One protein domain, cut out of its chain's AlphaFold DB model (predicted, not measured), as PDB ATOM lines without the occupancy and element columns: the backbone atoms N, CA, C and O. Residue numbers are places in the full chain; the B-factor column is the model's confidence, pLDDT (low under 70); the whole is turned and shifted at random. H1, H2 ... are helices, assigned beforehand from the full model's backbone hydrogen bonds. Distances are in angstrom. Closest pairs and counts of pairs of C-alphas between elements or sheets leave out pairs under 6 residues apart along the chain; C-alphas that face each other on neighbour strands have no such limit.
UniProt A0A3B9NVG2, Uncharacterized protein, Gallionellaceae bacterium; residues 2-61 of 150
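What this domain is: This is residues 2 to 61 of the 150 residues of an uncharacterized protein of Gallionellaceae bacterium (UniProt A0A3B9NVG2). Four helices are strung out in an open, elongated chain with few contacts between them. H2 and H3 follow one another along the long axis, H1 makes a corner with H2 at one end, and H4 comes back from the other end of H3, with residues 54 to 61 sticking out. The printed part has 60 residues, with four named helices in the order H1, H2, H3, H4 and no named strand; the class is all helix. The whole is loose, with a radius of gyration of the C-alphas of 14.8 A, and spans 41 by 27 by 17 A.

How they stand to each other: The longest helix, H3, residues 31 to 43, touches no helix. H4, residues 51 to 59, is near H3, with 5 pairs of C-alphas within 10 A but no pair within 8 A. H2, residues 12 to 19, is apart from H3 and from H4. H1, residues 2 to 7, touches H2 only at the corner by their link; the closest C-alphas, those of Ala 5 and Glu 12, are 5.2 A apart. The lines of H1 and H2 are about perpendicular, at 78 degrees. H1 is apart from H3 and from H4. In H1, H2, H3 and H4 every O i to N i+4 pair is within hydrogen-bond range.

Where its parts are: H3 runs 17.7 A from C-alpha 31 at (17.666, 13.748, 30.041) to C-alpha 43. H4 measures 12.2 A and ends with C-alpha 59 at (10.617, -0.867, 25.909). H2 measures 10.3 A. H1 measures 8.7 A and begins with C-alpha 2 at (34.563, -0.786, 28.313).

The domain as a whole: The two C-alphas farthest apart, those of Thr 2 and Gly 45, are 42.2 A from each other. The printed part has no cut. The link from H2 to H3, 11 residues, is long; that from H3 to H4 is short and that from H1 to H2 is tight. The mean pLDDT of the printed part is 70.9, and 25 residues are under 70: residues 2 to 8, residue 15 and residues 17 to 33.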
ATOM      1  N   THR A   2      33.464  -1.102  29.253       54.44
ATOM      2  CA  THR A   2      34.563  -0.786  28.313       54.44
ATOM      3  C   THR A   2      34.129  -0.711  26.839       54.44
ATOM      4  O   THR A   2      34.466   0.241  26.145       54.44
ATOM      5  N   ALA A   3      33.307  -1.659  26.372       57.34
ATOM      6  CA  ALA A   3      32.798  -1.667  24.993       57.34
ATOM      7  C   ALA A   3      31.838  -0.502  24.680       57.34
ATOM      8  O   ALA A   3      31.809  -0.009  23.558       57.34
ATOM      9  N   LEU A   4      31.065  -0.045  25.672       55.78
ATOM     10  CA  LEU A   4      30.174   1.110  25.537       55.78
ATOM     11  C   LEU A   4      30.982   2.413  25.528       55.78
ATOM     12  O   LEU A   4      30.772   3.253  24.664       55.78
ATOM     13  N   ALA A   5      31.967   2.530  26.422       64.81
ATOM     14  CA  ALA A   5      32.883   3.666  26.478       64.81
ATOM     15  C   ALA A   5      33.628   3.853  25.147       64.81
ATOM     16  O   ALA A   5      33.617   4.945  24.586       64.81
ATOM     17  N   ALA A   6      34.148   2.761  24.575       65.94
ATOM     18  CA  ALA A   6      34.790   2.772  23.263       65.94
ATOM     19  C   ALA A   6      33.840   3.219  22.136       65.94
ATOM     20  O   ALA A   6      34.224   4.036  21.303       65.94
ATOM     21  N   ARG A   7      32.587   2.741  22.127       64.38
ATOM     22  CA  ARG A   7      31.567   3.147  21.139       64.38
ATOM     23  C   ARG A   7      31.159   4.615  21.255       64.38
ATOM     24  O   ARG A   7      30.769   5.207  20.258       64.38
ATOM     25  N   MET A   8      31.250   5.187  22.451       64.44
ATOM     26  CA  MET A   8      30.925   6.591  22.719       64.44
ATOM     27  C   MET A   8      32.145   7.519  22.626       64.44
ATOM     28  O   MET A   8      32.016   8.709  22.893       64.44
ATOM     29  N   GLY A   9      33.331   6.994  22.287       72.81
ATOM     30  CA  GLY A   9      34.570   7.776  22.249       72.81
ATOM     31  C   GLY A   9      35.021   8.295  23.621       72.81
ATOM     32  O   GLY A   9      35.716   9.305  23.694       72.81
ATOM     33  N   LYS A  10      34.622   7.637  24.718       73.31
ATOM     34  CA  LYS A  10      34.922   8.042  26.101       73.31
ATOM     35  C   LYS A  10      35.798   7.012  26.811       73.31
ATOM     36  O   LYS A  10      35.810   5.831  26.469       73.31
ATOM     37  N   THR A  11      36.503   7.443  27.859       82.62
ATOM     38  CA  THR A  11      37.135   6.494  28.787       82.62
ATOM     39  C   THR A  11      36.074   5.847  29.674       82.62
ATOM     40  O   THR A  11      35.045   6.455  29.978       82.62
ATOM     41  N   GLU A  12      36.323   4.622  30.140       76.06
ATOM     42  CA  GLU A  12      35.399   3.932  31.046       76.06
ATOM     43  C   GLU A  12      35.171   4.709  32.354       76.06
ATOM     44  O   GLU A  12      34.060   4.724  32.878       76.06
ATOM     45  N   ALA A  13      36.206   5.379  32.868       76.50
ATOM     46  CA  ALA A  13      36.116   6.191  34.077       76.50
ATOM     47  C   ALA A  13      35.260   7.449  33.869       76.50
ATOM     48  O   ALA A  13      34.455   7.779  34.738       76.50
ATOM     49  N   THR A  14      35.398   8.119  32.721       71.25
ATOM     50  CA  THR A  14      34.554   9.263  32.344       71.25
ATOM     51  C   THR A  14      33.106   8.822  32.185       71.25
ATOM     52  O   THR A  14      32.237   9.364  32.855       71.25
ATOM     53  N   LEU A  15      32.860   7.763  31.405       68.25
ATOM     54  CA  LEU A  15      31.510   7.245  31.196       68.25
ATOM     55  C   LEU A  15      30.862   6.807  32.519       68.25
ATOM     56  O   LEU A  15      29.696   7.088  32.756       68.25
ATOM     57  N   ARG A  16      31.612   6.153  33.416       70.38
ATOM     58  CA  ARG A  16      31.110   5.762  34.741       70.38
ATOM     59  C   ARG A  16      30.725   6.978  35.586       70.38
ATOM     60  O   ARG A  16      29.703   6.921  36.252       70.38
ATOM     61  N   LYS A  17      31.520   8.052  35.573       68.12
ATOM     62  CA  LYS A  17      31.213   9.281  36.323       68.12
ATOM     63  C   LYS A  17      29.962   9.975  35.798       68.12
ATOM     64  O   LYS A  17      29.141  10.396  36.602       68.12
ATOM     65  N   GLU A  18      29.810  10.056  34.482       62.56
ATOM     66  CA  GLU A  18      28.644  10.698  33.880       62.56
ATOM     67  C   GLU A  18      27.364   9.851  34.050       62.56
ATOM     68  O   GLU A  18      26.288  10.394  34.280       62.56
ATOM     69  N   LEU A  19      27.471   8.514  34.015       62.16
ATOM     70  CA  LEU A  19      26.349   7.602  34.292       62.16
ATOM     71  C   LEU A  19      25.989   7.505  35.780       62.16
ATOM     72  O   LEU A  19      24.869   7.130  36.106       62.16
ATOM     73  N   ALA A  20      26.920   7.806  36.690       61.94
ATOM     74  CA  ALA A  20      26.690   7.721  38.132       61.94
ATOM     75  C   ALA A  20      25.805   8.855  38.686       61.94
ATOM     76  O   ALA A  20      25.533   8.848  39.882       61.94
ATOM     77  N   GLN A  21      25.388   9.825  37.857       57.50
ATOM     78  CA  GLN A  21      24.434  10.906  38.180       57.50
ATOM     79  C   GLN A  21      24.760  11.762  39.430       57.50
ATOM     80  O   GLN A  21      23.963  12.599  39.838       57.50
ATOM     81  N   GLY A  22      25.949  11.619  40.027       48.91
ATOM     82  CA  GLY A  22      26.345  12.315  41.260       48.91
ATOM     83  C   GLY A  22      26.897  13.732  41.069       48.91
ATOM     84  O   GLY A  22      27.255  14.375  42.052       48.91
ATOM     85  N   VAL A  23      27.009  14.223  39.828       50.44
ATOM     86  CA  VAL A  23      27.514  15.571  39.513       50.44
ATOM     87  C   VAL A  23      26.525  16.265  38.567       50.44
ATOM     88  O   VAL A  23      26.371  15.804  37.436       50.44
ATOM     89  N   PRO A  24      25.879  17.372  38.982       49.25
ATOM     90  CA  PRO A  24      24.811  18.024  38.218       49.25
ATOM     91  C   PRO A  24      25.186  18.443  36.792       49.25
ATOM     92  O   PRO A  24      24.316  18.501  35.940       49.25
ATOM     93  N   THR A  25      26.463  18.726  36.526       49.97
ATOM     94  CA  THR A  25      26.927  19.385  35.292       49.97
ATOM     95  C   THR A  25      27.491  18.444  34.224       49.97
ATOM     96  O   THR A  25      27.962  18.922  33.197       49.97
ATOM     97  N   HIS A  26      27.536  17.129  34.460       48.31
ATOM     98  CA  HIS A  26      28.183  16.169  33.551       48.31
ATOM     99  C   HIS A  26      27.275  14.963  33.287       48.31
ATOM    100  O   HIS A  26      27.655  13.818  33.536       48.31
ATOM    101  N   ARG A  27      26.052  15.223  32.819       55.09
ATOM    102  CA  ARG A  27      25.085  14.185  32.446       55.09
ATOM    103  C   ARG A  27      25.279  13.777  30.983       55.09
ATOM    104  O   ARG A  27      25.603  14.611  30.139       55.09
ATOM    105  N   VAL A  28      25.135  12.489  30.660       45.75
ATOM    106  CA  VAL A  28      25.195  12.022  29.261       45.75
ATOM    107  C   VAL A  28      23.807  12.043  28.624       45.75
ATOM    108  O   VAL A  28      23.109  11.042  28.706       45.75
ATOM    109  N   GLY A  29      23.494  13.120  27.893       60.75
ATOM    110  CA  GLY A  29      22.482  13.178  26.823       60.75
ATOM    111  C   GLY A  29      21.000  13.077  27.223       60.75
ATOM    112  O   GLY A  29      20.685  12.459  28.224       60.75
ATOM    113  N   TYR A  30      20.125  13.633  26.362       53.34
ATOM    114  CA  TYR A  30      18.639  13.622  26.299       53.34
ATOM    115  C   TYR A  30      17.820  13.852  27.580       53.34
ATOM    116  O   TYR A  30      16.654  14.205  27.466       53.34
ATOM    117  N   ASP A  31      18.372  13.671  28.773       62.53
ATOM    118  CA  ASP A  31      17.666  13.748  30.041       62.53
ATOM    119  C   ASP A  31      17.273  15.183  30.380       62.53
ATOM    120  O   ASP A  31      16.139  15.393  30.780       62.53
ATOM    121  N   GLU A  32      18.140  16.173  30.157       64.50
ATOM    122  CA  GLU A  32      17.794  17.585  30.384       64.50
ATOM    123  C   GLU A  32      16.707  18.080  29.421       64.50
ATOM    124  O   GLU A  32      15.729  18.684  29.857       64.50
ATOM    125  N   GLU A  33      16.826  17.785  28.122       67.94
ATOM    126  CA  GLU A  33      15.832  18.196  27.119       67.94
ATOM    127  C   GLU A  33      14.495  17.468  27.315       67.94
ATOM    128  O   GLU A  33      13.441  18.103  27.308       67.94
ATOM    129  N   LEU A  34      14.523  16.148  27.535       75.88
ATOM    130  CA  LEU A  34      13.318  15.358  27.783       75.88
ATOM    131  C   LEU A  34      12.658  15.750  29.107       75.88
ATOM    132  O   LEU A  34      11.441  15.899  29.128       75.88
ATOM    133  N   SER A  35      13.431  15.958  30.179       78.19
ATOM    134  CA  SER A  35      12.878  16.418  31.463       78.19
ATOM    135  C   SER A  35      12.237  17.793  31.309       78.19
ATOM    136  O   SER A  35      11.100  17.962  31.717       78.19
ATOM    137  N   THR A  36      12.888  18.728  30.608       76.19
ATOM    138  CA  THR A  36      12.319  20.063  30.345       76.19
ATOM    139  C   THR A  36      10.990  19.981  29.586       76.19
ATOM    140  O   THR A  36      10.036  20.680  29.915       76.19
ATOM    141  N   ILE A  37      10.900  19.118  28.568       74.81
ATOM    142  CA  ILE A  37       9.651  18.907  27.825       74.81
ATOM    143  C   ILE A  37       8.574  18.315  28.738       74.81
ATOM    144  O   ILE A  37       7.432  18.767  28.697       74.81
ATOM    145  N   LEU A  38       8.921  17.315  29.549       82.62
ATOM    146  CA  LEU A  38       7.987  16.678  30.475       82.62
ATOM    147  C   LEU A  38       7.489  17.657  31.542       82.62
ATOM    148  O   LEU A  38       6.287  17.679  31.792       82.62
ATOM    149  N   ASP A  39       8.364  18.511  32.075       81.94
ATOM    150  CA  ASP A  39       8.008  19.580  33.014       81.94
ATOM    151  C   ASP A  39       7.010  20.551  32.372       81.94
ATOM    152  O   ASP A  39       5.956  20.831  32.937       81.94
ATOM    153  N   TYR A  40       7.261  20.998  31.134       76.31
ATOM    154  CA  TYR A  40       6.320  21.866  30.417       76.31
ATOM    155  C   TYR A  40       4.970  21.201  30.136       76.31
ATOM    156  O   TYR A  40       3.938  21.869  30.195       76.31
ATOM    157  N   LEU A  41       4.951  19.905  29.816       74.25
ATOM    158  CA  LEU A  41       3.705  19.165  29.599       74.25
ATOM    159  C   LEU A  41       2.926  18.980  30.907       74.25
ATOM    160  O   LEU A  41       1.702  19.133  30.907       74.25
ATOM    161  N   HIS A  42       3.629  18.686  32.003       82.62
ATOM    162  CA  HIS A  42       3.058  18.586  33.342       82.62
ATOM    163  C   HIS A  42       2.440  19.920  33.779       82.62
ATOM    164  O   HIS A  42       1.255  19.965  34.112       82.62
ATOM    165  N   ASP A  43       3.193  21.018  33.685       79.06
ATOM    166  CA  ASP A  43       2.749  22.358  34.090       79.06
ATOM    167  C   ASP A  43       1.583  22.877  33.236       79.06
ATOM    168  O   ASP A  43       0.710  23.597  33.723       79.06
ATOM    169  N   ALA A  44       1.526  22.480  31.962       76.00
ATOM    170  CA  ALA A  44       0.403  22.775  31.074       76.00
ATOM    171  C   ALA A  44      -0.842  21.902  31.340       76.00
ATOM    172  O   ALA A  44      -1.868  22.093  30.683       76.00
ATOM    173  N   GLY A  45      -0.774  20.944  32.272       76.50
ATOM    174  CA  GLY A  45      -1.879  20.049  32.619       76.50
ATOM    175  C   GLY A  45      -2.235  19.053  31.513       76.50
ATOM    176  O   GLY A  45      -3.387  18.628  31.413       76.50
ATOM    177  N   VAL A  46      -1.277  18.698  30.648       72.81
ATOM    178  CA  VAL A  46      -1.507  17.728  29.572       72.81
ATOM    179  C   VAL A  46      -1.774  16.358  30.189       72.81
ATOM    180  O   VAL A  46      -0.932  15.798  30.886       72.81
ATOM    181  N   LEU A  47      -2.953  15.794  29.926       78.81
ATOM    182  CA  LEU A  47      -3.267  14.428  30.346       78.81
ATOM    183  C   LEU A  47      -2.253  13.452  29.745       78.81
ATOM    184  O   LEU A  47      -1.841  13.627  28.598       78.81
ATOM    185  N   SER A  48      -1.882  12.414  30.498       81.44
ATOM    186  CA  SER A  48      -0.971  11.373  30.002       81.44
ATOM    187  C   SER A  48       0.423  11.886  29.602       81.44
ATOM    188  O   SER A  48       1.137  11.233  28.844       81.44
ATOM    189  N   TRP A  49       0.858  13.044  30.116       80.56
ATOM    190  CA  TRP A  49       2.196  13.585  29.836       80.56
ATOM    191  C   TRP A  49       3.320  12.583  30.173       80.56
ATOM    192  O   TRP A  49       4.328  12.514  29.467       80.56
ATOM    193  N   ALA A  50       3.119  11.756  31.204       84.12
ATOM    194  CA  ALA A  50       4.067  10.743  31.653       84.12
ATOM    195  C   ALA A  50       4.044   9.447  30.816       84.12
ATOM    196  O   ALA A  50       4.965   8.639  30.940       84.12
ATOM    197  N   ASP A  51       3.073   9.240  29.916       84.19
ATOM    198  CA  ASP A  51       2.950   8.001  29.123       84.19
ATOM    199  C   ASP A  51       4.205   7.728  28.286       84.19
ATOM    200  O   ASP A  51       4.584   6.578  28.058       84.19
ATOM    201  N   THR A  52       4.900   8.787  27.859       80.06
ATOM    202  CA  THR A  52       6.175   8.670  27.135       80.06
ATOM    203  C   THR A  52       7.246   7.993  27.993       80.06
ATOM    204  O   THR A  52       8.001   7.158  27.488       80.06
ATOM    205  N   LEU A  53       7.295   8.304  29.291       86.00
ATOM    206  CA  LEU A  53       8.211   7.668  30.234       86.00
ATOM    207  C   LEU A  53       7.809   6.215  30.513       86.00
ATOM    208  O   LEU A  53       8.677   5.342  30.504       86.00
ATOM    209  N   HIS A  54       6.510   5.936  30.668       84.12
ATOM    210  CA  HIS A  54       6.006   4.564  30.793       84.12
ATOM    211  C   HIS A  54       6.411   3.731  29.568       84.12
ATOM    212  O   HIS A  54       7.057   2.691  29.700       84.12
ATOM    213  N   ALA A  55       6.130   4.218  28.358       82.19
ATOM    214  CA  ALA A  55       6.486   3.534  27.118       82.19
ATOM    215  C   ALA A  55       8.004   3.317  26.974       82.19
ATOM    216  O   ALA A  55       8.438   2.267  26.489       82.19
ATOM    217  N   PHE A  56       8.815   4.292  27.398       85.19
ATOM    218  CA  PHE A  56      10.271   4.170  27.422       85.19
ATOM    219  C   PHE A  56      10.726   3.070  28.388       85.19
ATOM    220  O   PHE A  56      11.474   2.179  27.980       85.19
ATOM    221  N   ALA A  57      10.235   3.076  29.630       88.06
ATOM    222  CA  ALA A  57      10.564   2.068  30.634       88.06
ATOM    223  C   ALA A  57      10.205   0.652  30.148       88.06
ATOM    224  O   ALA A  57      11.076  -0.224  30.111       88.06
ATOM    225  N   TYR A  58       8.976   0.452  29.658       85.00
ATOM    226  CA  TYR A  58       8.512  -0.847  29.156       85.00
ATOM    227  C   TYR A  58       9.356  -1.361  27.985       85.00
ATOM    228  O   TYR A  58       9.715  -2.541  27.950       85.00
ATOM    229  N   ARG A  59       9.747  -0.489  27.041       86.56
ATOM    230  CA  ARG A  59      10.617  -0.867  25.909       86.56
ATOM    231  C   ARG A  59      11.974  -1.405  26.363       86.56
ATOM    232  O   ARG A  59      12.586  -2.205  25.658       86.56
ATOM    233  N   HIS A  60      12.428  -0.979  27.533       87.62
ATOM    234  CA  HIS A  60      13.684  -1.400  28.133       87.62
ATOM    235  C   HIS A  60      13.498  -2.430  29.256       87.62
ATOM    236  O   HIS A  60      14.429  -2.641  30.027       87.62
ATOM    237  N   ALA A  61      12.340  -3.100  29.330       85.44
ATOM    238  CA  ALA A  61      12.012  -4.113  30.337       85.44
ATOM    239  C   ALA A  61      12.088  -3.598  31.789       85.44
ATOM    240  O   ALA A  61      12.505  -4.318  32.694       85.44
TER     241      ALA A  61